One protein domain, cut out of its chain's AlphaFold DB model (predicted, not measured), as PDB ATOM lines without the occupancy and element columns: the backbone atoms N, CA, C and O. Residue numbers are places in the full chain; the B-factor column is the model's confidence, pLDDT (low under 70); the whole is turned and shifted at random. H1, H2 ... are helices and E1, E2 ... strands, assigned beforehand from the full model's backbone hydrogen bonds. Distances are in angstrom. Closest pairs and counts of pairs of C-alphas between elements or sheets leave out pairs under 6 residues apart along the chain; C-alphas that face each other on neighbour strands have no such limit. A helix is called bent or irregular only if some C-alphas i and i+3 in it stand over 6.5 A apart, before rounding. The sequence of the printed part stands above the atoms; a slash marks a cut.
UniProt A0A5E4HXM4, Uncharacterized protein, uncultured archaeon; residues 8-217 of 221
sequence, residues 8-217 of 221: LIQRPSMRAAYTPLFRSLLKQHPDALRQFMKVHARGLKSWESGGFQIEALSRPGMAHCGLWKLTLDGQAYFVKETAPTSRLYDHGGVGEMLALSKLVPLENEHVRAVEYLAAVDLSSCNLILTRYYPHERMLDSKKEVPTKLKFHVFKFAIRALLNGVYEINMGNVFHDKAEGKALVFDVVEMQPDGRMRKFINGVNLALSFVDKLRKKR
ATOM      1  N   LEU A   8     282.548 306.718 361.359       92.00
ATOM      2  CA  LEU A   8     281.212 306.134 361.513       92.00
ATOM      3  C   LEU A   8     280.557 306.586 362.826       92.00
ATOM      4  O   LEU A   8     281.178 306.572 363.886       92.00
ATOM      5  N   ILE A   9     279.280 306.947 362.754       90.25
ATOM      6  CA  ILE A   9     278.397 307.209 363.889       90.25
ATOM      7  C   ILE A   9     277.222 306.240 363.788       90.25
ATOM      8  O   ILE A   9     276.534 306.203 362.770       90.25
ATOM      9  N   GLN A  10     276.954 305.492 364.857       87.88
ATOM     10  CA  GLN A  10     275.846 304.542 364.914       87.88
ATOM     11  C   GLN A  10     274.980 304.802 366.147       87.88
ATOM     12  O   GLN A  10     275.462 304.821 367.276       87.88
ATOM     13  N   ARG A  11     273.688 305.025 365.910       84.00
ATOM     14  CA  ARG A  11     272.628 305.173 366.912       84.00
ATOM     15  C   ARG A  11     271.462 304.248 366.534       84.00
ATOM     16  O   ARG A  11     271.353 303.888 365.363       84.00
ATOM     17  N   PRO A  12     270.563 303.892 367.469       78.31
ATOM     18  CA  PRO A  12     269.464 302.962 367.186       78.31
ATOM     19  C   PRO A  12     268.585 303.343 365.982       78.31
ATOM     20  O   PRO A  12     268.115 302.465 365.271       78.31
ATOM     21  N   SER A  13     268.390 304.639 365.731       78.62
ATOM     22  CA  SER A  13     267.533 305.160 364.656       78.62
ATOM     23  C   SER A  13     268.293 305.765 363.471       78.62
ATOM     24  O   SER A  13     267.663 306.305 362.562       78.62
ATOM     25  N   MET A  14     269.630 305.751 363.499       86.19
ATOM     26  CA  MET A  14     270.447 306.440 362.499       86.19
ATOM     27  C   MET A  14     271.860 305.867 362.423       86.19
ATOM     28  O   MET A  14     272.554 305.764 363.437       86.19
ATOM     29  N   ARG A  15     272.339 305.625 361.204       90.50
ATOM     30  CA  ARG A  15     273.772 305.468 360.920       90.50
ATOM     31  C   ARG A  15     274.231 306.638 360.073       90.50
ATOM     32  O   ARG A  15     273.521 307.038 359.165       90.50
ATOM     33  N   ALA A  16     275.407 307.181 360.346       92.06
ATOM     34  CA  ALA A  16     276.003 308.219 359.518       92.06
ATOM     35  C   ALA A  16     277.492 307.952 359.338       92.06
ATOM     36  O   ALA A  16     278.175 307.552 360.278       92.06
ATOM     37  N   ALA A  17     277.995 308.206 358.141       94.31
ATOM     38  CA  ALA A  17     279.398 308.087 357.798       94.31
ATOM     39  C   ALA A  17     279.843 309.346 357.052       94.31
ATOM     40  O   ALA A  17     279.072 309.923 356.290       94.31
ATOM     41  N   TYR A  18     281.068 309.805 357.282       94.69
ATOM     42  CA  TYR A  18     281.621 310.943 356.545       94.69
ATOM     43  C   TYR A  18     283.143 310.899 356.470       94.69
ATOM     44  O   TYR A  18     283.810 310.278 357.300       94.69
ATOM     45  N   THR A  19     283.683 311.611 355.486       95.06
ATOM     46  CA  THR A  19     285.120 311.785 355.272       95.06
ATOM     47  C   THR A  19     285.643 313.101 355.871       95.06
ATOM     48  O   THR A  19     284.867 314.029 356.137       95.06
ATOM     49  N   PRO A  20     286.969 313.246 356.072       93.31
ATOM     50  CA  PRO A  20     287.588 314.532 356.389       93.31
ATOM     51  C   PRO A  20     287.256 315.625 355.369       93.31
ATOM     52  O   PRO A  20     287.056 316.774 355.759       93.31
ATOM     53  N   LEU A  21     287.137 315.268 354.084       90.94
ATOM     54  CA  LEU A  21     286.762 316.202 353.024       90.94
ATOM     55  C   LEU A  21     285.373 316.802 353.274       90.94
ATOM     56  O   LEU A  21     285.210 318.016 353.190       90.94
ATOM     57  N   PHE A  22     284.397 315.981 353.670       92.44
ATOM     58  CA  PHE A  22     283.070 316.476 354.040       92.44
ATOM     59  C   PHE A  22     283.105 317.415 355.250       92.44
ATOM     60  O   PHE A  22     282.427 318.441 355.260       92.44
ATOM     61  N   ARG A  23     283.927 317.116 356.265       91.62
ATOM     62  CA  ARG A  23     284.103 318.028 357.410       91.62
ATOM     63  C   ARG A  23     284.681 319.376 356.983       91.62
ATOM     64  O   ARG A  23     284.225 320.402 357.477       91.62
ATOM     65  N   SER A  24     285.678 319.381 356.103       91.00
ATOM     66  CA  SER A  24     286.251 320.618 355.562       91.00
ATOM     67  C   SER A  24     285.218 321.406 354.757       91.00
ATOM     68  O   SER A  24     285.100 322.612 354.958       91.00
ATOM     69  N   LEU A  25     284.407 320.717 353.948       89.56
ATOM     70  CA  LEU A  25     283.312 321.321 353.191       89.56
ATOM     71  C   LEU A  25     282.290 322.004 354.113       89.56
ATOM     72  O   LEU A  25     281.931 323.155 353.890       89.56
ATOM     73  N   LEU A  26     281.867 321.344 355.197       89.75
ATOM     74  CA  LEU A  26     280.944 321.943 356.169       89.75
ATOM     75  C   LEU A  26     281.558 323.107 356.954       89.75
ATOM     76  O   LEU A  26     280.834 324.004 357.365       89.75
ATOM     77  N   LYS A  27     282.877 323.123 357.179       91.12
ATOM     78  CA  LYS A  27     283.541 324.280 357.802       91.12
ATOM     79  C   LYS A  27     283.532 325.503 356.887       91.12
ATOM     80  O   LYS A  27     283.384 326.613 357.383       91.12
ATOM     81  N   GLN A  28     283.697 325.292 355.582       89.69
ATOM     82  CA  GLN A  28     283.632 326.352 354.572       89.69
ATOM     83  C   GLN A  28     282.189 326.823 354.346       89.69
ATOM     84  O   GLN A  28     281.947 328.017 354.194       89.69
ATOM     85  N   HIS A  29     281.226 325.900 354.413       88.94
ATOM     86  CA  HIS A  29     279.806 326.173 354.199       88.94
ATOM     87  C   HIS A  29     278.947 325.649 355.364       88.94
ATOM     88  O   HIS A  29     278.227 324.655 355.208       88.94
ATOM     89  N   PRO A  30     278.977 326.309 356.538       88.44
ATOM     90  CA  PRO A  30     278.306 325.822 357.749       88.44
ATOM     91  C   PRO A  30     276.784 325.699 357.606       88.44
ATOM     92  O   PRO A  30     276.160 324.876 358.276       88.44
ATOM     93  N   ASP A  31     276.185 326.468 356.697       88.75
ATOM     94  CA  ASP A  31     274.749 326.437 356.431       88.75
ATOM     95  C   ASP A  31     274.334 325.473 355.311       88.75
ATOM     96  O   ASP A  31     273.137 325.229 355.159       88.75
ATOM     97  N   ALA A  32     275.263 324.877 354.551       88.25
ATOM     98  CA  ALA A  32     274.930 324.085 353.359       88.25
ATOM     99  C   ALA A  32     273.972 322.924 353.671       88.25
ATOM    100  O   ALA A  32     272.944 322.761 353.012       88.25
ATOM    101  N   LEU A  33     274.258 322.163 354.732       87.25
ATOM    102  CA  LEU A  33     273.397 321.062 355.163       87.25
ATOM    103  C   LEU A  33     272.018 321.564 355.607       87.25
ATOM    104  O   LEU A  33     270.998 320.989 355.235       87.25
ATOM    105  N   ARG A  34     271.968 322.657 356.377       88.50
ATOM    106  CA  ARG A  34     270.710 323.248 356.859       88.50
ATOM    107  C   ARG A  34     269.840 323.720 355.694       88.50
ATOM    108  O   ARG A  34     268.636 323.472 355.693       88.50
ATOM    109  N   GLN A  35     270.442 324.382 354.710       90.75
ATOM    110  CA  GLN A  35     269.747 324.852 353.515       90.75
ATOM    111  C   GLN A  35     269.268 323.677 352.654       90.75
ATOM    112  O   GLN A  35     268.104 323.671 352.260       90.75
ATOM    113  N   PHE A  36     270.093 322.640 352.457       90.50
ATOM    114  CA  PHE A  36     269.675 321.416 351.768       90.50
ATOM    115  C   PHE A  36     268.456 320.772 352.436       90.50
ATOM    116  O   PHE A  36     267.446 320.548 351.775       90.50
ATOM    117  N   MET A  37     268.500 320.561 353.754       88.56
ATOM    118  CA  MET A  37     267.377 319.969 354.490       88.56
ATOM    119  C   MET A  37     266.113 320.835 354.417       88.56
ATOM    120  O   MET A  37     265.011 320.303 354.316       88.56
ATOM    121  N   LYS A  38     266.247 322.167 354.425       90.50
ATOM    122  CA  LYS A  38     265.116 323.095 354.265       90.50
ATOM    123  C   LYS A  38     264.487 323.000 352.873       90.50
ATOM    124  O   LYS A  38     263.264 323.046 352.760       90.50
ATOM    125  N   VAL A  39     265.307 322.897 351.832       90.69
ATOM    126  CA  VAL A  39     264.873 322.740 350.435       90.69
ATOM    127  C   VAL A  39     264.187 321.391 350.234       90.69
ATOM    128  O   VAL A  39     263.072 321.354 349.710       90.69
ATOM    129  N   HIS A  40     264.796 320.316 350.746       87.75
ATOM    130  CA  HIS A  40     264.259 318.954 350.724       87.75
ATOM    131  C   HIS A  40     262.906 318.863 351.442       87.75
ATOM    132  O   HIS A  40     261.914 318.474 350.827       87.75
ATOM    133  N   ALA A  41     262.814 319.340 352.689       87.69
ATOM    134  CA  ALA A  41     261.583 319.297 353.485       87.69
ATOM    135  C   ALA A  41     260.428 320.120 352.890       87.69
ATOM    136  O   ALA A  41     259.261 319.821 353.130       87.69
ATOM    137  N   ARG A  42     260.737 321.168 352.116       89.88
ATOM    138  CA  ARG A  42     259.740 321.999 351.421       89.88
ATOM    139  C   ARG A  42     259.354 321.456 350.043       89.88
ATOM    140  O   ARG A  42     258.502 322.056 349.394       89.88
ATOM    141  N   GLY A  43     259.985 320.378 349.575       86.62
ATOM    142  CA  GLY A  43     259.745 319.818 348.244       86.62
ATOM    143  C   GLY A  43     260.084 320.781 347.101       86.62
ATOM    144  O   GLY A  43     259.471 320.712 346.036       86.62
ATOM    145  N   LEU A  44     261.022 321.711 347.315       90.12
ATOM    146  CA  LEU A  44     261.422 322.658 346.274       90.12
ATOM    147  C   LEU A  44     262.251 321.931 345.208       90.12
ATOM    148  O   LEU A  44     263.168 321.181 345.532       90.12
ATOM    149  N   LYS A  45     261.949 322.177 343.927       90.12
ATOM    150  CA  LYS A  45     262.687 321.579 342.798       90.12
ATOM    151  C   LYS A  45     264.048 322.228 342.566       90.12
ATOM    152  O   LYS A  45     264.948 321.587 342.038       90.12
ATOM    153  N   SER A  46     264.190 323.491 342.941       93.38
ATOM    154  CA  SER A  46     265.448 324.218 342.873       93.38
ATOM    155  C   SER A  46     265.488 325.313 343.930       93.38
ATOM    156  O   SER A  46     264.452 325.771 344.420       93.38
ATOM    157  N   TRP A  47     266.697 325.712 344.304       94.00
ATOM    158  CA  TRP A  47     266.953 326.821 345.209       94.00
ATOM    159  C   TRP A  47     268.369 327.349 344.986       94.00
ATOM    160  O   TRP A  47     269.283 326.570 344.736       94.00
ATOM    161  N   GLU A  48     268.556 328.657 345.106       91.44
ATOM    162  CA  GLU A  48     269.861 329.295 344.971       91.44
ATOM    163  C   GLU A  48     269.988 330.449 345.968       91.44
ATOM    164  O   GLU A  48     269.046 331.219 346.161       91.44
ATOM    165  N   SER A  49     271.147 330.559 346.615       87.12
ATOM    166  CA  SER A  49     271.520 331.726 347.414       87.12
ATOM    167  C   SER A  49     273.024 331.755 347.655       87.12
ATOM    168  O   SER A  49     273.610 330.739 348.027       87.12
ATOM    169  N   GLY A  50     273.646 332.928 347.499       78.88
ATOM    170  CA  GLY A  50     275.029 333.165 347.926       78.88
ATOM    171  C   GLY A  50     276.054 332.184 347.345       78.88
ATOM    172  O   GLY A  50     276.931 331.738 348.075       78.88
ATOM    173  N   GLY A  51     275.914 331.799 346.071       80.12
ATOM    174  CA  GLY A  51     276.810 330.837 345.410       80.12
ATOM    175  C   GLY A  51     276.531 329.362 345.729       80.12
ATOM    176  O   GLY A  51     277.199 328.488 345.178       80.12
ATOM    177  N   PHE A  52     275.531 329.073 346.571       88.25
ATOM    178  CA  PHE A  52     275.021 327.726 346.801       88.25
ATOM    179  C   PHE A  52     273.763 327.484 345.965       88.25
ATOM    180  O   PHE A  52     272.759 328.175 346.132       88.25
ATOM    181  N   GLN A  53     273.804 326.472 345.101       93.75
ATOM    182  CA  GLN A  53     272.673 326.049 344.277       93.75
ATOM    183  C   GLN A  53     272.273 324.614 344.624       93.75
ATOM    184  O   GLN A  53     273.122 323.738 344.787       93.75
ATOM    185  N   ILE A  54     270.971 324.361 344.699       93.69
ATOM    186  CA  ILE A  54     270.372 323.043 344.887       93.69
ATOM    187  C   ILE A  54     269.387 322.813 343.747       93.69
ATOM    188  O   ILE A  54     268.529 323.654 343.487       93.69
ATOM    189  N   GLU A  55     269.483 321.667 343.091       93.44
ATOM    190  CA  GLU A  55     268.615 321.285 341.981       93.44
ATOM    191  C   GLU A  55     268.194 319.821 342.136       93.44
ATOM    192  O   GLU A  55     269.035 318.933 342.267       93.44
ATOM    193  N   ALA A  56     266.891 319.554 342.116       89.50
ATOM    194  CA  ALA A  56     266.364 318.202 342.019       89.50
ATOM    195  C   ALA A  56     266.508 317.707 340.573       89.50
ATOM    196  O   ALA A  56     265.995 318.320 339.638       89.50
ATOM    197  N   LEU A  57     267.177 316.574 340.388       84.69
ATOM    198  CA  LEU A  57     267.373 315.961 339.080       84.69
ATOM    199  C   LEU A  57     266.203 315.026 338.742       84.69
ATOM    200  O   LEU A  57     265.658 314.332 339.606       84.69
ATOM    201  N   SER A  58     265.824 314.970 337.465       72.50
ATOM    202  CA  SER A  58     264.818 314.022 336.968       72.50
ATOM    203  C   SER A  58     265.270 312.580 337.217       72.50
ATOM    204  O   SER A  58     266.384 312.238 336.831       72.50
ATOM    205  N   ARG A  59     264.419 311.734 337.819       59.41
ATOM    206  CA  ARG A  59     264.743 310.344 338.206       59.41
ATOM    207  C   ARG A  59     265.016 309.443 336.981       59.41
ATOM    208  O   ARG A  59     264.055 309.076 336.306       59.41
ATOM    209  N   PRO A  60     266.253 308.977 336.718       48.53
ATOM    210  CA  PRO A  60     266.526 307.954 335.723       48.53
ATOM    211  C   PRO A  60     266.685 306.600 336.441       48.53
ATOM    212  O   PRO A  60     267.783 306.066 336.537       48.53
ATOM    213  N   GLY A  61     265.610 306.058 337.030       50.28
ATOM    214  CA  GLY A  61     265.651 304.728 337.664       50.28
ATOM    215  C   GLY A  61     264.564 304.465 338.712       50.28
ATOM    216  O   GLY A  61     264.145 305.376 339.421       50.28
ATOM    217  N   MET A  62     264.114 303.206 338.814       48.62
ATOM    218  CA  MET A  62     262.967 302.783 339.645       48.62
ATOM    219  C   MET A  62     263.246 302.702 341.160       48.62
ATOM    220  O   MET A  62     262.295 302.670 341.934       48.62
ATOM    221  N   ALA A  63     264.511 302.675 341.602       53.88
ATOM    222  CA  ALA A  63     264.878 302.457 343.012       53.88
ATOM    223  C   ALA A  63     265.238 303.739 343.795       53.88
ATOM    224  O   ALA A  63     265.506 303.674 344.995       53.88
ATOM    225  N   HIS A  64     265.262 304.902 343.137       66.44
ATOM    226  CA  HIS A  64     265.658 306.166 343.760       66.44
ATOM    227  C   HIS A  64     264.430 307.018 344.090       66.44
ATOM    228  O   HIS A  64     263.574 307.269 343.238       66.44
ATOM    229  N   CYS A  65     264.358 307.491 345.331       69.94
ATOM    230  CA  CYS A  65     263.285 308.366 345.803       69.94
ATOM    231  C   CYS A  65     263.613 309.847 345.563       69.94
ATOM    232  O   CYS A  65     262.703 310.666 345.436       69.94
ATOM    233  N   GLY A  66     264.885 310.189 345.388       78.62
ATOM    234  CA  GLY A  66     265.317 311.547 345.083       78.62
ATOM    235  C   GLY A  66     266.737 311.562 344.542       78.62
ATOM    236  O   GLY A  66     267.574 310.762 344.954       78.62
ATOM    237  N   LEU A  67     267.005 312.457 343.599       87.31
ATOM    238  CA  LEU A  67     268.350 312.761 343.131       87.31
ATOM    239  C   LEU A  67     268.515 314.270 343.159       87.31
ATOM    240  O   LEU A  67     267.636 314.992 342.687       87.31
ATOM    241  N   TRP A  68     269.633 314.737 343.693       91.31
ATOM    242  CA  TRP A  68     269.883 316.158 343.863       91.31
ATOM    243  C   TRP A  68     271.297 316.501 343.426       91.31
ATOM    244  O   TRP A  68     272.245 315.775 343.721       91.31
ATOM    245  N   LYS A  69     271.440 317.632 342.749       92.75
ATOM    246  CA  LYS A  69     272.715 318.272 342.468       92.75
ATOM    247  C   LYS A  69     272.879 319.453 343.413       92.75
ATOM    248  O   LYS A  69     271.981 320.281 343.538       92.75
ATOM    249  N   LEU A  70     274.027 319.513 344.072       93.69
ATOM    250  CA  LEU A  70     274.430 320.615 344.938       93.69
ATOM    251  C   LEU A  70     275.634 321.296 344.296       93.69
ATOM    252  O   LEU A  70     276.636 320.627 344.068       93.69
ATOM    253  N   THR A  71     275.568 322.590 344.016       93.44
ATOM    254  CA  THR A  71     276.722 323.362 343.537       93.44
ATOM    255  C   THR A  71     277.181 324.289 344.652       93.44
ATOM    256  O   THR A  71     276.424 325.167 345.050       93.44
ATOM    257  N   LEU A  72     278.399 324.092 345.155       90.25
ATOM    258  CA  LEU A  72     279.057 324.937 346.159       90.25
ATOM    259  C   LEU A  72     280.365 325.448 345.553       90.25
ATOM    260  O   LEU A  72     281.193 324.633 345.148       90.25
ATOM    261  N   ASP A  73     280.539 326.765 345.448       84.31
ATOM    262  CA  ASP A  73     281.757 327.402 344.910       84.31
ATOM    263  C   ASP A  73     282.217 326.815 343.560       84.31
ATOM    264  O   ASP A  73     283.393 326.536 343.321       84.31
ATOM    265  N   GLY A  74     281.257 326.557 342.667       84.38
ATOM    266  CA  GLY A  74     281.507 325.962 341.350       84.38
ATOM    267  C   GLY A  74     281.810 324.457 341.360       84.38
ATOM    268  O   GLY A  74     281.900 323.851 340.293       84.38
ATOM    269  N   GLN A  75     281.916 323.818 342.529       88.06
ATOM    270  CA  GLN A  75     282.010 322.364 342.650       88.06
ATOM    271  C   GLN A  75     280.622 321.742 342.737       88.06
ATOM    272  O   GLN A  75     279.795 322.137 343.555       88.06
ATOM    273  N   ALA A  76     280.380 320.732 341.904       91.69
ATOM    274  CA  ALA A  76     279.126 320.000 341.899       91.69
ATOM    275  C   ALA A  76     279.240 318.694 342.701       91.69
ATOM    276  O   ALA A  76     280.147 317.880 342.496       91.69
ATOM    277  N   TYR A  77     278.260 318.470 343.564       93.19
ATOM    278  CA  TYR A  77     278.045 317.256 344.335       93.19
ATOM    279  C   TYR A  77     276.687 316.658 344.002       93.19
ATOM    280  O   TYR A  77     275.785 317.334 343.503       93.19
ATOM    281  N   PHE A  78     276.554 315.373 344.276       91.44
ATOM    282  CA  PHE A  78     275.387 314.576 343.973       91.44
ATOM    283  C   PHE A  78     274.879 313.920 345.246       91.44
ATOM    284  O   PHE A  78     275.635 313.233 345.929       91.44
ATOM    285  N   VAL A  79     273.603 314.124 345.563       91.75
ATOM    286  CA  VAL A  79     272.914 313.400 346.630       91.75
ATOM    287  C   VAL A  79     271.972 312.399 345.994       91.75
ATOM    288  O   VAL A  79     271.052 312.773 345.263       91.75
ATOM    289  N   LYS A  80     272.181 311.126 346.309       89.25
ATOM    290  CA  LYS A  80     271.265 310.041 345.972       89.25
ATOM    291  C   LYS A  80     270.459 309.679 347.207       89.25
ATOM    292  O   LYS A  80     271.032 309.393 348.254       89.25
ATOM    293  N   GLU A  81     269.142 309.670 347.049       87.06
ATOM    294  CA  GLU A  81     268.178 309.255 348.058       87.06
ATOM    295  C   GLU A  81     267.518 307.940 347.645       87.06
ATOM    296  O   GLU A  81     266.913 307.832 346.570       87.06
ATOM    297  N   THR A  82     267.616 306.934 348.508       80.44
ATOM    298  CA  THR A  82     266.936 305.645 348.354       80.44
ATOM    299  C   THR A  82     265.909 305.456 349.462       80.44
ATOM    300  O   THR A  82     266.045 305.981 350.572       80.44
ATOM    301  N   ALA A  83     264.842 304.719 349.147       76.06
ATOM    302  CA  ALA A  83     263.855 304.347 350.149       76.06
ATOM    303  C   ALA A  83     264.542 303.530 351.260       76.06
ATOM    304  O   ALA A  83     265.497 302.799 350.972       76.06
ATOM    305  N   PRO A  84     264.055 303.610 352.509       70.75
ATOM    306  CA  PRO A  84     264.515 302.725 353.562       70.75
ATOM    307  C   PRO A  84     264.178 301.307 353.107       70.75
ATOM    308  O   PRO A  84     263.032 300.988 352.774       70.75
ATOM    309  N   THR A  85     265.199 300.481 352.962       60.31
ATOM    310  CA  THR A  85     265.034 299.195 352.310       60.31
ATOM    311  C   THR A  85     264.252 298.229 353.193       60.31
ATOM    312  O   THR A  85     264.457 298.131 354.404       60.31
ATOM    313  N   SER A  86     263.336 297.476 352.577       48.56
ATOM    314  CA  SER A  86     262.798 296.267 353.194       48.56
ATOM    315  C   SER A  86     263.930 295.241 353.345       48.56
ATOM    316  O   SER A  86     264.908 295.280 352.599       48.56
ATOM    317  N   ARG A  87     263.799 294.315 354.307       43.91
ATOM    318  CA  ARG A  87     264.812 293.334 354.775       43.91
ATOM    319  C   ARG A  87     265.573 292.521 353.697       43.91
ATOM    320  O   ARG A  87     266.445 291.741 354.055       43.91
ATOM    321  N   LEU A  88     265.243 292.651 352.412       39.66
ATOM    322  CA  LEU A  88     265.804 291.892 351.292       39.66
ATOM    323  C   LEU A  88     266.943 292.604 350.538       39.66
ATOM    324  O   LEU A  88     267.683 291.940 349.816       39.66
ATOM    325  N   TYR A  89     267.109 293.920 350.699       51.19
ATOM    326  CA  TYR A  89     268.107 294.702 349.961       51.19
ATOM    327  C   TYR A  89     268.844 295.645 350.912       51.19
ATOM    328  O   TYR A  89     268.307 296.665 351.299       51.19
ATOM    329  N   ASP A  90     270.082 295.362 351.304       58.91
ATOM    330  CA  ASP A  90     270.852 296.267 352.177       58.91
ATOM    331  C   ASP A  90     271.538 297.385 351.356       58.91
ATOM    332  O   ASP A  90     272.756 297.527 351.349       58.91
ATOM    333  N   HIS A  91     270.745 298.144 350.586       68.31
ATOM    334  CA  HIS A  91     271.185 299.307 349.795       68.31
ATOM    335  C   HIS A  91     271.020 300.613 350.598       68.31
ATOM    336  O   HIS A  91     270.332 301.550 350.175       68.31
ATOM    337  N   GLY A  92     271.616 300.652 351.793       82.81
ATOM    338  CA  GLY A  92     271.756 301.881 352.576       82.81
ATOM    339  C   GLY A  92     272.840 302.796 352.002       82.81
ATOM    340  O   GLY A  92     273.788 302.326 351.371       82.81
ATOM    341  N   GLY A  93     272.741 304.097 352.261       89.50
ATOM    342  CA  GLY A  93     273.759 305.065 351.865       89.50
ATOM    343  C   GLY A  93     275.082 304.802 352.583       89.50
ATOM    344  O   GLY A  93     276.143 304.867 351.963       89.50
ATOM    345  N   VAL A  94     275.041 304.457 353.879       91.19
ATOM    346  CA  VAL A  94     276.257 304.099 354.634       91.19
ATOM    347  C   VAL A  94     276.859 302.799 354.099       91.19
ATOM    348  O   VAL A  94     278.073 302.723 353.934       91.19
ATOM    349  N   GLY A  95     276.026 301.807 353.774       89.06
ATOM    350  CA  GLY A  95     276.476 300.549 353.165       89.06
ATOM    351  C   GLY A  95     277.166 300.763 351.815       89.06
ATOM    352  O   GLY A  95     278.260 300.249 351.597       89.06
ATOM    353  N   GLU A  96     276.584 301.586 350.938       90.00
ATOM    354  CA  GLU A  96     277.194 301.953 349.654       90.00
ATOM    355  C   GLU A  96     278.525 302.700 349.847       90.00
ATOM    356  O   GLU A  96     279.518 302.382 349.193       90.00
ATOM    357  N   MET A  97     278.592 303.645 350.791       93.56
ATOM    358  CA  MET A  97     279.829 304.371 351.104       93.56
ATOM    359  C   MET A  97     280.942 303.430 351.598       93.56
ATOM    360  O   MET A  97     282.090 303.543 351.163       93.56
ATOM    361  N   LEU A  98     280.613 302.470 352.469       91.56
ATOM    362  CA  LEU A  98     281.559 301.454 352.936       91.56
ATOM    363  C   LEU A  98     282.001 300.530 351.792       91.56
ATOM    364  O   LEU A  98     283.196 300.259 351.660       91.56
ATOM    365  N   ALA A  99     281.083 300.113 350.919       91.69
ATOM    366  CA  ALA A  99     281.404 299.314 349.741       91.69
ATOM    367  C   ALA A  99     282.359 300.055 348.788       91.69
ATOM    368  O   ALA A  99     283.388 299.499 348.401       91.69
ATOM    369  N   LEU A 100     282.089 301.329 348.478       93.88
ATOM    370  CA  LEU A 100     282.978 302.175 347.673       93.88
ATOM    371  C   LEU A 100     284.365 302.323 348.317       93.88
ATOM    372  O   LEU A 100     285.372 302.328 347.610       93.88
ATOM    373  N   SER A 101     284.451 302.388 349.649       93.38
ATOM    374  CA  SER A 101     285.740 302.499 350.344       93.38
ATOM    375  C   SER A 101     286.657 301.294 350.135       93.38
ATOM    376  O   SER A 101     287.859 301.466 349.929       93.38
ATOM    377  N   LYS A 102     286.092 300.083 350.059       92.50
ATOM    378  CA  LYS A 102     286.839 298.847 349.772       92.50
ATOM    379  C   LYS A 102     287.366 298.781 348.339       92.50
ATOM    380  O   LYS A 102     288.264 297.993 348.053       92.50
ATOM    381  N   LEU A 103     286.818 299.595 347.438       94.12
ATOM    382  CA  LEU A 103     287.264 299.678 346.050       94.12
ATOM    383  C   LEU A 103     288.474 300.599 345.869       94.12
ATOM    384  O   LEU A 103     289.209 300.426 344.899       94.12
ATOM    385  N   VAL A 104     288.719 301.533 346.799       93.81
ATOM    386  CA  VAL A 104     289.812 302.519 346.705       93.81
ATOM    387  C   VAL A 104     291.194 301.861 346.538       93.81
ATOM    388  O   VAL A 104     291.927 302.260 345.634       93.81
ATOM    389  N   PRO A 105     291.565 300.808 347.295       93.44
ATOM    390  CA  PRO A 105     292.856 300.131 347.110       93.44
ATOM    391  C   PRO A 105     292.972 299.340 345.794       93.44
ATOM    392  O   PRO A 105     294.048 298.847 345.455       93.44
ATOM    393  N   LEU A 106     291.864 299.152 345.069       94.25
ATOM    394  CA  LEU A 106     291.814 298.399 343.814       94.25
ATOM    395  C   LEU A 106     291.892 299.307 342.578       94.25
ATOM    396  O   LEU A 106     292.034 298.782 341.463       94.25
ATOM    397  N   GLU A 107     291.759 300.628 342.762       95.12
ATOM    398  CA  GLU A 107     291.777 301.630 341.690       95.12
ATOM    399  C   GLU A 107     293.057 301.532 340.851       95.12
ATOM    400  O   GLU A 107     294.109 301.071 341.297       95.12
ATOM    401  N   ASN A 108     292.955 301.928 339.588       94.25
ATOM    402  CA  ASN A 108     294.068 301.947 338.645       94.25
ATOM    403  C   ASN A 108     293.874 303.068 337.617       94.25
ATOM    404  O   ASN A 108     292.896 303.811 337.663       94.25
ATOM    405  N   GLU A 109     294.794 303.168 336.657       95.19
ATOM    406  CA  GLU A 109     294.781 304.202 335.616       95.19
ATOM    407  C   GLU A 109     293.507 304.221 334.746       95.19
ATOM    408  O   GLU A 109     293.205 305.250 334.147       95.19
ATOM    409  N   HIS A 110     292.735 303.127 334.705       96.12
ATOM    410  CA  HIS A 110     291.538 302.987 333.871       96.12
ATOM    411  C   HIS A 110     290.217 302.952 334.643       96.12
ATOM    412  O   HIS A 110     289.178 303.282 334.074       96.12
ATOM    413  N   VAL A 111     290.219 302.505 335.902       96.38
ATOM    414  CA  VAL A 111     288.994 302.298 336.691       96.38
ATOM    415  C   VAL A 111     289.186 302.843 338.097       96.38
ATOM    416  O   VAL A 111     290.156 302.489 338.770       96.38
ATOM    417  N   ARG A 112     288.231 303.654 338.556       95.69
ATOM    418  CA  ARG A 112     288.199 304.205 339.916       95.69
ATOM    419  C   ARG A 112     286.793 304.190 340.504       95.69
ATOM    420  O   ARG A 112     285.817 304.166 339.756       95.69
ATOM    421  N   ALA A 113     286.675 304.236 341.826       93.81
ATOM    422  CA  ALA A 113     285.400 304.507 342.474       93.81
ATOM    423  C   ALA A 113     285.085 306.011 342.400       93.81
ATOM    424  O   ALA A 113     285.990 306.857 342.322       93.81
ATOM    425  N   VAL A 114     283.797 306.359 342.412       92.19
ATOM    426  CA  VAL A 114     283.398 307.758 342.599       92.19
ATOM    427  C   VAL A 114     283.835 308.253 343.979       92.19
ATOM    428  O   VAL A 114     283.857 307.508 344.959       92.19
ATOM    429  N   GLU A 115     284.185 309.533 344.060       91.75
ATOM    430  CA  GLU A 115     284.511 310.167 345.334       91.75
ATOM    431  C   GLU A 115     283.247 310.328 346.185       91.75
ATOM    432  O   GLU A 115     282.292 310.991 345.780       91.75
ATOM    433  N   TYR A 116     283.247 309.718 347.368       93.00
ATOM    434  CA  TYR A 116     282.180 309.808 348.359       93.00
ATOM    435  C   TYR A 116     282.586 310.749 349.497       93.00
ATOM    436  O   TYR A 116     283.756 310.842 349.872       93.00
ATOM    437  N   LEU A 117     281.610 311.467 350.049       94.62
ATOM    438  CA  LEU A 117     281.837 312.491 351.068       94.62
ATOM    439  C   LEU A 117     281.135 312.140 352.373       94.62
ATOM    440  O   LEU A 117     281.754 312.155 353.437       94.62
ATOM    441  N   ALA A 118     279.849 311.817 352.295       95.25
ATOM    442  CA  ALA A 118     279.046 311.477 353.454       95.25
ATOM    443  C   ALA A 118     277.895 310.557 353.073       95.25
ATOM    444  O   ALA A 118     277.470 310.517 351.922       95.25
ATOM    445  N   ALA A 119     277.366 309.858 354.060       94.31
ATOM    446  CA  ALA A 119     276.160 309.076 353.933       94.31
ATOM    447  C   ALA A 119     275.399 309.046 355.255       94.31
ATOM    448  O   ALA A 119     275.992 309.151 356.333       94.31
ATOM    449  N   VAL A 120     274.086 308.881 355.172       91.19
ATOM    450  CA  VAL A 120     273.224 308.686 356.334       91.19
ATOM    451  C   VAL A 120     272.128 307.685 355.999       91.19
ATOM    452  O   VAL A 120     271.493 307.777 354.956       91.19
ATOM    453  N   ASP A 121     271.901 306.750 356.908       89.31
ATOM    454  CA  ASP A 121     270.755 305.855 356.891       89.31
ATOM    455  C   ASP A 121     269.807 306.291 358.006       89.31
ATOM    456  O   ASP A 121     270.187 306.293 359.184       89.31
ATOM    457  N   LEU A 122     268.590 306.675 357.633       82.00
ATOM    458  CA  LEU A 122     267.502 307.041 358.534       82.00
ATOM    459  C   LEU A 122     266.396 305.986 358.443       82.00
ATOM    460  O   LEU A 122     266.279 305.256 357.462       82.00
ATOM    461  N   SER A 123     265.507 305.953 359.435       78.56
ATOM    462  CA  SER A 123     264.325 305.080 359.392       78.56
ATOM    463  C   SER A 123     263.390 305.373 358.211       78.56
ATOM    464  O   SER A 123     262.618 304.505 357.815       78.56
ATOM    465  N   SER A 124     263.426 306.596 357.672       77.19
ATOM    466  CA  SER A 124     262.529 307.074 356.614       77.19
ATOM    467  C   SER A 124     263.161 307.152 355.226       77.19
ATOM    468  O   SER A 124     262.420 307.226 354.252       77.19
ATOM    469  N   CYS A 125     264.492 307.182 355.121       82.06
ATOM    470  CA  CYS A 125     265.233 307.247 353.859       82.06
ATOM    471  C   CYS A 125     266.731 307.024 354.086       82.06
ATOM    472  O   CYS A 125     267.234 307.188 355.196       82.06
ATOM    473  N   ASN A 126     267.453 306.702 353.018       87.81
ATOM    474  CA  ASN A 126     268.908 306.646 353.023       87.81
ATOM    475  C   ASN A 126     269.462 307.661 352.027       87.81
ATOM    476  O   ASN A 126     268.907 307.834 350.941       87.81
ATOM    477  N   LEU A 127     270.565 308.314 352.381       90.25
ATOM    478  CA  LEU A 127     271.236 309.314 351.561       90.25
ATOM    479  C   LEU A 127     272.717 308.972 351.414       90.25
ATOM    480  O   LEU A 127     273.381 308.618 352.390       90.25
ATOM    481  N   ILE A 128     273.258 309.176 350.218       92.62
ATOM    482  CA  ILE A 128     274.702 309.232 349.973       92.62
ATOM    483  C   ILE A 128     275.041 310.494 349.180       92.62
ATOM    484  O   ILE A 128     274.374 310.828 348.204       92.62
ATOM    485  N   LEU A 129     276.079 311.198 349.629       94.12
ATOM    486  CA  LEU A 129     276.656 312.382 349.009       94.12
ATOM    487  C   LEU A 129     277.985 312.004 348.347       94.12
ATOM    488  O   LEU A 129     278.940 311.606 349.023       94.12
ATOM    489  N   THR A 130     278.058 312.185 347.034       93.19
ATOM    490  CA  THR A 130     279.251 311.959 346.215       93.19
ATOM    491  C   THR A 130     279.606 313.205 345.417       93.19
ATOM    492  O   THR A 130     278.837 314.165 345.337       93.19
ATOM    493  N   ARG A 131     280.791 313.223 344.812       90.88
ATOM    494  CA  ARG A 131     281.104 314.211 343.780       90.88
ATOM    495  C   ARG A 131     280.221 313.964 342.556       90.88
ATOM    496  O   ARG A 131     280.015 312.819 342.156       90.88
ATOM    497  N   TYR A 132     279.699 315.034 341.961       87.81
ATOM    498  CA  TYR A 132     278.884 314.918 340.758       87.81
ATOM    499  C   TYR A 132     279.776 314.713 339.536       87.81
ATOM    500  O   TYR A 132     280.662 315.517 339.250       87.81
ATOM    501  N   TYR A 133     279.493 313.644 338.801       83.88
ATOM    502  CA  TYR A 133     280.150 313.306 337.549       83.88
ATOM    503  C   TYR A 133     279.089 313.290 336.441       83.88
ATOM    504  O   TYR A 133     278.300 312.346 336.390       83.88
ATOM    505  N   PRO A 134     279.027 314.309 335.560       83.44
ATOM    506  CA  PRO A 134     278.030 314.403 334.489       83.44
ATOM    507  C   PRO A 134     278.379 313.479 333.310       83.44
ATOM    508  O   PRO A 134     278.415 313.893 332.152       83.44
ATOM    509  N   HIS A 135     278.703 312.226 333.602       86.50
ATOM    510  CA  HIS A 135     279.091 311.234 332.613       86.50
ATOM    511  C   HIS A 135     277.937 310.269 332.361       86.50
ATOM    512  O   HIS A 135     277.155 309.954 333.253       86.50
ATOM    513  N   GLU A 136     277.833 309.786 331.128       84.94
ATOM    514  CA  GLU A 136     276.867 308.748 330.785       84.94
ATOM    515  C   GLU A 136     277.319 307.408 331.370       84.94
ATOM    516  O   GLU A 136     278.518 307.100 331.428       84.94
ATOM    517  N   ARG A 137     276.353 306.579 331.764       87.44
ATOM    518  CA  ARG A 137     276.629 305.184 332.099       87.44
ATOM    519  C   ARG A 137     277.152 304.455 330.869       87.44
ATOM    520  O   ARG A 137     276.714 304.711 329.749       87.44
ATOM    521  N   MET A 138     278.052 303.500 331.068       88.44
ATOM    522  CA  MET A 138     278.581 302.666 329.990       88.44
ATOM    523  C   MET A 138     277.468 301.898 329.262       88.44
ATOM    524  O   MET A 138     277.595 301.685 328.060       88.44
ATOM    525  N   LEU A 139     276.394 301.516 329.967       85.25
ATOM    526  CA  LEU A 139     275.204 300.883 329.384       85.25
ATOM    527  C   LEU A 139     274.415 301.823 328.456       85.25
ATOM    528  O   LEU A 139     273.930 301.377 327.422       85.25
ATOM    529  N   ASP A 140     274.314 303.106 328.811       83.25
ATOM    530  CA  ASP A 140     273.500 304.098 328.088       83.25
ATOM    531  C   ASP A 140     274.294 304.844 327.002       83.25
ATOM    532  O   ASP A 140     273.738 305.636 326.237       83.25
ATOM    533  N   SER A 141     275.611 304.629 326.940       81.19
ATOM    534  CA  SER A 141     276.488 305.322 326.001       81.19
ATOM    535  C   SER A 141     276.106 304.982 324.561       81.19
ATOM    536  O   SER A 141     276.365 303.884 324.072       81.19
ATOM    537  N   LYS A 142     275.570 305.975 323.840       76.38
ATOM    538  CA  LYS A 142     275.275 305.871 322.398       76.38
ATOM    539  C   LYS A 142     276.527 305.620 321.553       76.38
ATOM    540  O   LYS A 142     276.437 305.087 320.453       76.38
ATOM    541  N   LYS A 143     277.694 306.047 322.047       75.44
ATOM    542  CA  LYS A 143     278.997 305.793 321.420       75.44
ATOM    543  C   LYS A 143     279.581 304.493 321.954       75.44
ATOM    544  O   LYS A 143     279.457 304.204 323.145       75.44
ATOM    545  N   GLU A 144     280.265 303.750 321.093       82.81
ATOM    546  CA  GLU A 144     280.890 302.495 321.490       82.81
ATOM    547  C   GLU A 144     281.926 302.726 322.598       82.81
ATOM    548  O   GLU A 144     282.882 303.487 322.451       82.81
ATOM    549  N   VAL A 145     281.724 302.063 323.739       86.94
ATOM    550  CA  VAL A 145     282.698 302.068 324.829       86.94
ATOM    551  C   VAL A 145     283.880 301.159 324.454       86.94
ATOM    552  O   VAL A 145     283.635 299.986 324.137       86.94
ATOM    553  N   PRO A 146     285.142 301.640 324.522       90.38
ATOM    554  CA  PRO A 146     286.304 300.876 324.071       90.38
ATOM    555  C   PRO A 146     286.414 299.492 324.720       90.38
ATOM    556  O   PRO A 146     286.339 299.356 325.943       90.38
ATOM    557  N   THR A 147     286.669 298.454 323.916       89.00
ATOM    558  CA  THR A 147     286.821 297.062 324.390       89.00
ATOM    559  C   THR A 147     287.895 296.927 325.471       89.00
ATOM    560  O   THR A 147     287.694 296.207 326.449       89.00
ATOM    561  N   LYS A 148     289.001 297.675 325.352       91.75
ATOM    562  CA  LYS A 148     290.054 297.716 326.376       91.75
ATOM    563  C   LYS A 148     289.505 298.200 327.724       91.75
ATOM    564  O   LYS A 148     289.724 297.540 328.735       91.75
ATOM    565  N   LEU A 149     288.728 299.284 327.740       92.12
ATOM    566  CA  LEU A 149     288.129 299.812 328.971       92.12
ATOM    567  C   LEU A 149     287.130 298.819 329.583       92.12
ATOM    568  O   LEU A 149     287.190 298.558 330.782       92.12
ATOM    569  N   LYS A 150     286.284 298.178 328.759       89.75
ATOM    570  CA  LYS A 150     285.374 297.102 329.209       89.75
ATOM    571  C   LYS A 150     286.134 295.967 329.907       89.75
ATOM    572  O   LYS A 150     285.689 295.470 330.937       89.75
ATOM    573  N   PHE A 151     287.294 295.586 329.375       90.00
ATOM    574  CA  PHE A 151     288.144 294.553 329.967       90.00
ATOM    575  C   PHE A 151     288.752 294.974 331.313       90.00
ATOM    576  O   PHE A 151     288.811 294.162 332.236       90.00
ATOM    577  N   HIS A 152     289.158 296.239 331.462       93.69
ATOM    578  CA  HIS A 152     289.629 296.759 332.749       93.69
ATOM    579  C   HIS A 152     288.512 296.800 333.796       93.69
ATOM    580  O   HIS A 152     288.735 296.351 334.919       93.69
ATOM    581  N   VAL A 153     287.306 297.241 333.423       93.12
ATOM    582  CA  VAL A 153     286.123 297.207 334.303       93.12
ATOM    583  C   VAL A 153     285.809 295.778 334.738       93.12
ATOM    584  O   VAL A 153     285.587 295.524 335.916       93.12
ATOM    585  N   PHE A 154     285.868 294.825 333.813       89.81
ATOM    586  CA  PHE A 154     285.652 293.415 334.111       89.81
ATOM    587  C   PHE A 154     286.674 292.849 335.115       89.81
ATOM    588  O   PHE A 154     286.293 292.240 336.115       89.81
ATOM    589  N   LYS A 155     287.975 293.094 334.905       90.31
ATOM    590  CA  LYS A 155     289.020 292.696 335.866       90.31
ATOM    591  C   LYS A 155     288.817 293.346 337.233       90.31
ATOM    592  O   LYS A 155     289.011 292.697 338.259       90.31
ATOM    593  N   PHE A 156     288.431 294.619 337.244       93.75
ATOM    594  CA  PHE A 156     288.129 295.353 338.465       93.75
ATOM    595  C   PHE A 156     286.935 294.741 339.209       93.75
ATOM    596  O   PHE A 156     287.028 294.530 340.413       93.75
ATOM    597  N   ALA A 157     285.868 294.358 338.499       90.38
ATOM    598  CA  ALA A 157     284.700 293.692 339.074       90.38
ATOM    599  C   ALA A 157     285.052 292.360 339.757       90.38
ATOM    600  O   ALA A 157     284.581 292.097 340.860       90.38
ATOM    601  N   ILE A 158     285.937 291.547 339.168       86.94
ATOM    602  CA  ILE A 158     286.421 290.310 339.811       86.94
ATOM    603  C   ILE A 158     287.177 290.628 341.108       86.94
ATOM    604  O   ILE A 158     286.930 290.004 342.139       86.94
ATOM    605  N   ARG A 159     288.081 291.616 341.086       89.88
ATOM    606  CA  ARG A 159     288.831 292.029 342.287       89.88
ATOM    607  C   ARG A 159     287.907 292.584 343.372       89.88
ATOM    608  O   ARG A 159     288.119 292.288 344.544       89.88
ATOM    609  N   ALA A 160     286.887 293.347 342.987       90.94
ATOM    610  CA  ALA A 160     285.866 293.861 343.891       90.94
ATOM    611  C   ALA A 160     285.073 292.729 344.556       90.94
ATOM    612  O   ALA A 160     284.937 292.727 345.778       90.94
ATOM    613  N   LEU A 161     284.653 291.719 343.783       86.12
ATOM    614  CA  LEU A 161     283.965 290.534 344.306       86.12
ATOM    615  C   LEU A 161     284.820 289.791 345.336       86.12
ATOM    616  O   LEU A 161     284.324 289.430 346.401       86.12
ATOM    617  N   LEU A 162     286.117 289.626 345.064       84.19
ATOM    618  CA  LEU A 162     287.067 289.037 346.014       84.19
ATOM    619  C   LEU A 162     287.241 289.883 347.290       84.19
ATOM    620  O   LEU A 162     287.587 289.340 348.335       84.19
ATOM    621  N   ASN A 163     286.958 291.187 347.227       87.25
ATOM    622  CA  ASN A 163     286.947 292.107 348.372       87.25
ATOM    623  C   ASN A 163     285.545 292.284 348.988       87.25
ATOM    624  O   ASN A 163     285.329 293.174 349.814       87.25
ATOM    625  N   GLY A 164     284.583 291.432 348.619       85.38
ATOM    626  CA  GLY A 164     283.235 291.448 349.176       85.38
ATOM    627  C   GLY A 164     282.381 292.624 348.704       85.38
ATOM    628  O   GLY A 164     281.509 293.063 349.448       85.38
ATOM    629  N   VAL A 165     282.620 293.142 347.498       88.75
ATOM    630  CA  VAL A 165     281.801 294.183 346.856       88.75
ATOM    631  C   VAL A 165     281.232 293.645 345.543       88.75
ATOM    632  O   VAL A 165     281.955 293.049 344.748       88.75
ATOM    633  N   TYR A 166     279.940 293.854 345.298       84.62
ATOM    634  CA  TYR A 166     279.258 293.418 344.075       84.62
ATOM    635  C   TYR A 166     278.441 294.560 343.437       84.62
ATOM    636  O   TYR A 166     278.524 295.700 343.886       84.62
ATOM    637  N   GLU A 167     277.704 294.262 342.358       85.06
ATOM    638  CA  GLU A 167     276.985 295.225 341.491       85.06
ATOM    639  C   GLU A 167     277.863 296.120 340.598       85.06
ATOM    640  O   GLU A 167     277.409 297.138 340.078       85.06
ATOM    641  N   ILE A 168     279.103 295.712 340.308       88.12
ATOM    642  CA  ILE A 168     279.912 296.373 339.270       88.12
ATOM    643  C   ILE A 168     279.511 295.835 337.893       88.12
ATOM    644  O   ILE A 168     280.110 294.899 337.360       88.12
ATOM    645  N   ASN A 169     278.464 296.428 337.324       84.69
ATOM    646  CA  ASN A 169     277.944 296.140 335.989       84.69
ATOM    647  C   ASN A 169     277.928 297.423 335.126       84.69
ATOM    648  O   ASN A 169     278.108 298.524 335.634       84.69
ATOM    649  N   MET A 170     277.711 297.318 333.809       84.25
ATOM    650  CA  MET A 170     277.746 298.493 332.913       84.25
ATOM    651  C   MET A 170     276.685 299.564 333.226       84.25
ATOM    652  O   MET A 170     276.854 300.714 332.823       84.25
ATOM    653  N   GLY A 171     275.604 299.200 333.923       83.56
ATOM    654  CA  GLY A 171     274.571 300.119 334.404       83.56
ATOM    655  C   GLY A 171     274.960 300.886 335.674       83.56
ATOM    656  O   GLY A 171     274.256 301.817 336.040       83.56
ATOM    657  N   ASN A 172     276.085 300.541 336.299       88.12
ATOM    658  CA  ASN A 172     276.603 301.156 337.525       88.12
ATOM    659  C   ASN A 172     278.012 301.749 337.328       88.12
ATOM    660  O   ASN A 172     278.703 302.121 338.276       88.12
ATOM    661  N   VAL A 173     278.462 301.831 336.075       91.56
ATOM    662  CA  VAL A 173     279.765 302.389 335.717       91.56
ATOM    663  C   VAL A 173     279.569 303.525 334.730       91.56
ATOM    664  O   VAL A 173     278.989 303.329 333.664       91.56
ATOM    665  N   PHE A 174     280.076 304.705 335.064       91.94
ATOM    666  CA  PHE A 174     280.095 305.865 334.182       91.94
ATOM    667  C   PHE A 174     281.373 305.903 333.348       91.94
ATOM    668  O   PHE A 174     282.439 305.502 333.815       91.94
ATOM    669  N   HIS A 175     281.278 306.398 332.117       91.56
ATOM    670  CA  HIS A 175     282.429 306.572 331.233       91.56
ATOM    671  C   HIS A 175     282.843 308.042 331.178       91.56
ATOM    672  O   HIS A 175     282.195 308.859 330.519       91.56
ATOM    673  N   ASP A 176     283.963 308.356 331.823       90.94
ATOM    674  CA  ASP A 176     284.650 309.623 331.630       90.94
ATOM    675  C   ASP A 176     285.429 309.569 330.311       90.94
ATOM    676  O   ASP A 176     286.530 309.022 330.221       90.94
ATOM    677  N   LYS A 177     284.814 310.121 329.262       87.62
ATOM    678  CA  LYS A 177     285.390 310.168 327.912       87.62
ATOM    679  C   LYS A 177     286.602 311.097 327.828       87.62
ATOM    680  O   LYS A 177     287.435 310.883 326.957       87.62
ATOM    681  N   ALA A 178     286.678 312.121 328.682       87.81
ATOM    682  CA  ALA A 178     287.769 313.089 328.655       87.81
ATOM    683  C   ALA A 178     289.049 312.470 329.228       87.81
ATOM    684  O   ALA A 178     290.115 312.607 328.636       87.81
ATOM    685  N   GLU A 179     288.928 311.725 330.329       88.19
ATOM    686  CA  GLU A 179     290.062 311.014 330.931       88.19
ATOM    687  C   GLU A 179     290.276 309.600 330.364       88.19
ATOM    688  O   GLU A 179     291.298 308.971 330.640       88.19
ATOM    689  N   GLY A 180     289.321 309.067 329.593       90.25
ATOM    690  CA  GLY A 180     289.349 307.685 329.108       90.25
ATOM    691  C   GLY A 180     289.197 306.651 330.230       90.25
ATOM    692  O   GLY A 180     289.765 305.559 330.147       90.25
ATOM    693  N   LYS A 181     288.454 306.998 331.290       94.38
ATOM    694  CA  LYS A 181     288.316 306.207 332.522       94.38
ATOM    695  C   LYS A 181     286.887 305.755 332.781       94.38
ATOM    696  O   LYS A 181     285.913 306.343 332.320       94.38
ATOM    697  N   ALA A 182     286.772 304.701 333.575       95.25
ATOM    698  CA  ALA A 182     285.523 304.211 334.126       95.25
ATOM    699  C   ALA A 182     285.394 304.609 335.604       95.25
ATOM    700  O   ALA A 182     286.322 304.405 336.392       95.25
ATOM    701  N   LEU A 183     284.234 305.146 335.979       95.19
ATOM    702  CA  LEU A 183     283.892 305.517 337.352       95.19
ATOM    703  C   LEU A 183     282.819 304.570 337.887       95.19
ATOM    704  O   LEU A 183     281.721 304.510 337.339       95.19
ATOM    705  N   VAL A 184     283.129 303.836 338.947       93.50
ATOM    706  CA  VAL A 184     282.220 302.872 339.579       93.50
ATOM    707  C   VAL A 184     281.370 303.566 340.646       93.50
ATOM    708  O   VAL A 184     281.913 304.251 341.515       93.50
ATOM    709  N   PHE A 185     280.055 303.358 340.591       90.38
ATOM    710  CA  PHE A 185     279.046 303.888 341.513       90.38
ATOM    711  C   PHE A 185     277.980 302.822 341.818       90.38
ATOM    712  O   PHE A 185     277.999 301.773 341.188       90.38
ATOM    713  N   ASP A 186     277.062 303.070 342.759       86.69
ATOM    714  CA  ASP A 186     275.909 302.201 343.053       86.69
ATOM    715  C   ASP A 186     276.288 300.729 343.286       86.69
ATOM    716  O   ASP A 186     275.783 299.802 342.650       86.69
ATOM    717  N   VAL A 187     277.257 300.532 344.182       88.25
ATOM    718  CA  VAL A 187     277.796 299.219 344.552       88.25
ATOM    719  C   VAL A 187     277.298 298.782 345.918       88.25
ATOM    720  O   VAL A 187     276.851 299.591 346.730       88.25
ATOM    721  N   VAL A 188     277.423 297.487 346.195       85.31
ATOM    722  CA  VAL A 188     276.868 296.894 347.411       85.31
ATOM    723  C   VAL A 188     277.893 296.020 348.109       85.31
ATOM    724  O   VAL A 188     278.633 295.264 347.473       85.31
ATOM    725  N   GLU A 189     277.905 296.087 349.435       84.25
ATOM    726  CA  GLU A 189     278.687 295.181 350.264       84.25
ATOM    727  C   GLU A 189     278.028 293.793 350.319       84.25
ATOM    728  O   GLU A 189     276.829 293.640 350.557       84.25
ATOM    729  N   MET A 190     278.812 292.744 350.079       77.38
ATOM    730  CA  MET A 190     278.346 291.368 350.200       77.38
ATOM    731  C   MET A 190     278.213 290.991 351.675       77.38
ATOM    732  O   MET A 190     279.214 290.827 352.379       77.38
ATOM    733  N   GLN A 191     276.975 290.753 352.107       68.94
ATOM    734  CA  GLN A 191     276.714 290.164 353.414       68.94
ATOM    735  C   GLN A 191     277.314 288.742 353.509       68.94
ATOM    736  O   GLN A 191     277.387 288.042 352.489       68.94
ATOM    737  N   PRO A 192     277.800 288.313 354.693       62.12
ATOM    738  CA  PRO A 192     278.516 287.045 354.879       62.12
ATOM    739  C   PRO A 192     277.789 285.796 354.360       62.12
ATOM    740  O   PRO A 192     278.430 284.893 353.826       62.12
ATOM    741  N   ASP A 193     276.465 285.775 354.466       61.38
ATOM    742  CA  ASP A 193     275.558 284.705 354.039       61.38
ATOM    743  C   ASP A 193     275.314 284.674 352.515       61.38
ATOM    744  O   ASP A 193     275.134 283.612 351.919       61.38
ATOM    745  N   GLY A 194     275.380 285.829 351.849       55.53
ATOM    746  CA  GLY A 194     275.204 285.978 350.402       55.53
ATOM    747  C   GLY A 194     276.471 285.767 349.564       55.53
ATOM    748  O   GLY A 194     276.381 285.750 348.329       55.53
ATOM    749  N   ARG A 195     277.646 285.608 350.199       56.69
ATOM    750  CA  ARG A 195     278.959 285.548 349.521       56.69
ATOM    751  C   ARG A 195     279.025 284.453 348.465       56.69
ATOM    752  O   ARG A 195     279.448 284.716 347.347       56.69
ATOM    753  N   MET A 196     278.563 283.248 348.783       54.66
ATOM    754  CA  MET A 196     278.814 282.076 347.941       54.66
ATOM    755  C   MET A 196     277.999 282.097 346.640       54.66
ATOM    756  O   MET A 196     278.552 281.930 345.557       54.66
ATOM    757  N   ARG A 197     276.695 282.392 346.711       58.62
ATOM    758  CA  ARG A 197     275.806 282.384 345.533       58.62
ATOM    759  C   ARG A 197     276.124 283.514 344.551       58.62
ATOM    760  O   ARG A 197     276.134 283.304 343.341       58.62
ATOM    761  N   LYS A 198     276.418 284.711 345.067       56.16
ATOM    762  CA  LYS A 198     276.771 285.881 344.247       56.16
ATOM    763  C   LYS A 198     278.194 285.777 343.681       56.16
ATOM    764  O   LYS A 198     278.402 286.159 342.533       56.16
ATOM    765  N   PHE A 199     279.136 285.189 344.425       61.38
ATOM    766  CA  PHE A 199     280.467 284.846 343.913       61.38
ATOM    767  C   PHE A 199     280.382 283.861 342.741       61.38
ATOM    768  O   PHE A 199     280.953 284.128 341.687       61.38
ATOM    769  N   ILE A 200     279.600 282.782 342.877       62.75
ATOM    770  CA  ILE A 200     279.376 281.798 341.805       62.75
ATOM    771  C   ILE A 200     278.812 282.472 340.546       62.75
ATOM    772  O   ILE A 200     279.314 282.243 339.448       62.75
ATOM    773  N   ASN A 201     277.828 283.366 340.686       63.19
ATOM    774  CA  ASN A 201     277.281 284.104 339.542       63.19
ATOM    775  C   ASN A 201     278.322 285.022 338.878       63.19
ATOM    776  O   ASN A 201     278.382 285.082 337.650       63.19
ATOM    777  N   GLY A 202     279.164 285.699 339.665       61.38
ATOM    778  CA  GLY A 202     280.253 286.533 339.148       61.38
ATOM    779  C   GLY A 202     281.323 285.728 338.404       61.38
ATOM    780  O   GLY A 202     281.758 286.131 337.325       61.38
ATOM    781  N   VAL A 203     281.693 284.556 338.929       67.44
ATOM    782  CA  VAL A 203     282.609 283.615 338.266       67.44
ATOM    783  C   VAL A 203     282.000 283.082 336.966       67.44
ATOM    784  O   VAL A 203     282.668 283.091 335.937       67.44
ATOM    785  N   ASN A 204     280.723 282.700 336.962       62.31
ATOM    786  CA  ASN A 204     280.041 282.226 335.752       62.31
ATOM    787  C   ASN A 204     279.953 283.311 334.671       62.31
ATOM    788  O   ASN A 204     280.184 283.041 333.491       62.31
ATOM    789  N   LEU A 205     279.685 284.562 335.063       65.50
ATOM    790  CA  LEU A 205     279.713 285.699 334.146       65.50
ATOM    791  C   LEU A 205     281.115 285.876 333.547       65.50
ATOM    792  O   LEU A 205     281.253 286.086 332.339       65.50
ATOM    793  N   ALA A 206     282.150 285.728 334.379       64.94
ATOM    794  CA  ALA A 206     283.538 285.824 333.961       64.94
ATOM    795  C   ALA A 206     283.959 284.740 332.970       64.94
ATOM    796  O   ALA A 206     284.535 285.058 331.927       64.94
ATOM    797  N   LEU A 207     283.601 283.490 333.245       68.44
ATOM    798  CA  LEU A 207     283.836 282.369 332.341       68.44
ATOM    799  C   LEU A 207     283.101 282.570 331.006       68.44
ATOM    800  O   LEU A 207     283.708 282.424 329.949       68.44
ATOM    801  N   SER A 208     281.850 283.045 331.029       70.69
ATOM    802  CA  SER A 208     281.084 283.310 329.801       70.69
ATOM    803  C   SER A 208     281.708 284.395 328.909       70.69
ATOM    804  O   SER A 208     281.616 284.337 327.680       70.69
ATOM    805  N   PHE A 209     282.354 285.399 329.512       69.12
ATOM    806  CA  PHE A 209     283.046 286.454 328.779       69.12
ATOM    807  C   PHE A 209     284.336 285.931 328.138       69.12
ATOM    808  O   PHE A 209     284.599 286.224 326.970       69.12
ATOM    809  N   VAL A 210     285.103 285.112 328.867       71.25
ATOM    810  CA  VAL A 210     286.293 284.429 328.336       71.25
ATOM    811  C   VAL A 210     285.917 283.516 327.166       71.25
ATOM    812  O   VAL A 210     286.552 283.595 326.115       71.25
ATOM    813  N   ASP A 211     284.833 282.748 327.282       72.25
ATOM    814  CA  ASP A 211     284.338 281.889 326.201       72.25
ATOM    815  C   ASP A 211     283.922 282.685 324.959       72.25
ATOM    816  O   ASP A 211     284.251 282.307 323.834       72.25
ATOM    817  N   LYS A 212     283.245 283.827 325.132       72.44
ATOM    818  CA  LYS A 212     282.899 284.722 324.012       72.44
ATOM    819  C   LYS A 212     284.137 285.294 323.322       72.44
ATOM    820  O   LYS A 212     284.137 285.440 322.100       72.44
ATOM    821  N   LEU A 213     285.183 285.626 324.080       70.12
ATOM    822  CA  LEU A 213     286.450 286.093 323.512       70.12
ATOM    823  C   LEU A 213     287.188 284.980 322.766       70.12
ATOM    824  O   LEU A 213     287.755 285.246 321.707       70.12
ATOM    825  N   ARG A 214     287.153 283.747 323.284       68.75
ATOM    826  CA  ARG A 214     287.744 282.575 322.631       68.75
ATOM    827  C   ARG A 214     287.048 282.263 321.305       68.75
ATOM    828  O   ARG A 214     287.719 282.193 320.283       68.75
ATOM    829  N   LYS A 215     285.713 282.217 321.294       73.38
ATOM    830  CA  LYS A 215     284.909 281.966 320.081       73.38
ATOM    831  C   LYS A 215     285.085 283.028 318.990       73.38
ATOM    832  O   LYS A 215     284.917 282.726 317.821       73.38
ATOM    833  N   LYS A 216     285.437 284.270 319.344       65.62
ATOM    834  CA  LYS A 216     285.770 285.328 318.369       65.62
ATOM    835  C   LYS A 216     287.170 285.200 317.756       65.62
ATOM    836  O   LYS A 216     287.456 285.896 316.788       65.62
ATOM    837  N   ARG A 217     288.056 284.403 318.359       59.78
ATOM    838  CA  ARG A 217     289.436 284.184 317.898       59.78
ATOM    839  C   ARG A 217     289.615 282.877 317.137       59.78
ATOM    840  O   ARG A 217     290.651 282.709 316.504       59.78
TER     841      ARG A 217
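This is residues 8 to 217 of the 221 residues of an uncharacterized protein of uncultured archaeon (UniProt A0A5E4HXM4). A twisted sheet of eight strands makes the larger lobe, with H1 and H2 on one face and H3 on the other. H3 sits between this sheet and a smaller lobe, where H4 covers a sheet of three strands and the long H5 packs beside H4, its residues 210 to 215 sticking out with the printed end, 216 to 217. The printed part has 210 residues, with five named helices and eleven named strands in the order E1 E2 H1 H2 E3 E4 E5 E6 H3 E7 E8 E9 H4 E10 E11 H5. The large sheet runs E1 E2 E8 E9 E6 E5 E4 E3, antiparallel throughout, and the small one E7 E11 E10, mixed. The class is mixed, helices and strands; the whole is compact, with a radius of gyration of the C-alphas of 18.2 A and spans of 59 by 40 by 30 A.

Find C-alpha 8 at (281.212, 306.134, 361.513), where E1, residues 8 to 11, begins. Next across the large sheet come E2, 14 to 18; E8, 116 to 122, 18.1 A from first to last C-alpha; E9, 126 to 131, 17.1 A; E6, 75 to 82, 23.2 A; E5, 64 to 72, also 23.2 A; E4, 52 to 56; and E3, 46 to 49. Its helices are H1, 20 to 28, H2, 32 to 41, and H3, 93 to 106, 20.9 A long and only just irregular, with C-alphas 102 and 105 6.7 A apart. The small sheet has E7, 111 to 113, E10, 173 to 176, and E11, 181 to 184. From C-alpha 147 at (286.821, 297.062, 324.390), H4 runs 23.1 A to residue 162. H5, 195 to 215, runs 30.2 A to C-alpha 215 at (284.909, 281.966, 320.081).

Start at edge strand E1, in a hairpin with E2: N 9 and O 16 are 2.8 A apart. Then look for N 17 and O 119 at 2.9 A between E2 and E8, N 120 and O 127 at 2.9 A in the hairpin E8 and E9, and N 80 and O 128 at 2.9 A between E9 and E6. E3 E4 E5 E6 form a meander, each strand the antiparallel neighbour of the one before; N 70 and O 77, of E5 and E6, are 2.9 A apart. With H1 and H2 on one face and H3 on the other, the sheet and its helices make three layers. H2 lies over E4, 9.1 A in height, with Phe 36 and Ile 54 their closest C-alphas at 7.1 A. H3 runs along E8 at 13 degrees on the local plane; the closest C-alphas, Val 94 and Ala 119, are 5.0 A apart. E7 runs on into E8 at 44 degrees. In the small sheet, E7 is parallel to E11, with N 112 and O 182 3.0 A apart; in the hairpin E10 and E11, N 174 and O 183 are 2.8 A apart. H3 and H4 on one face of it make two layers. Residues 102 to 106 of H3 touch H4, closest at C-alphas 103 and 160, 6.4 A. H5 touches H4 with residues 199 to 206, at a shallow tilt of 25 degrees, opposite ways; C-alphas 161 and 199 are closest, 6.7 A. In H1, H2, H4 and H5 every O i to N i+4 pair is within hydrogen-bond range; in H3, 6 of 10 are.

The printed part has no cut, and its farthest C-alphas, of Gly 50 and Arg 217, are 59.2 A apart. The one long link, E9 to H4, takes residues 132 to 146. Confidence is under 70 at residues 59 to 65, 85 to 91, 191 to 207, 209, 214 and 216 to 217.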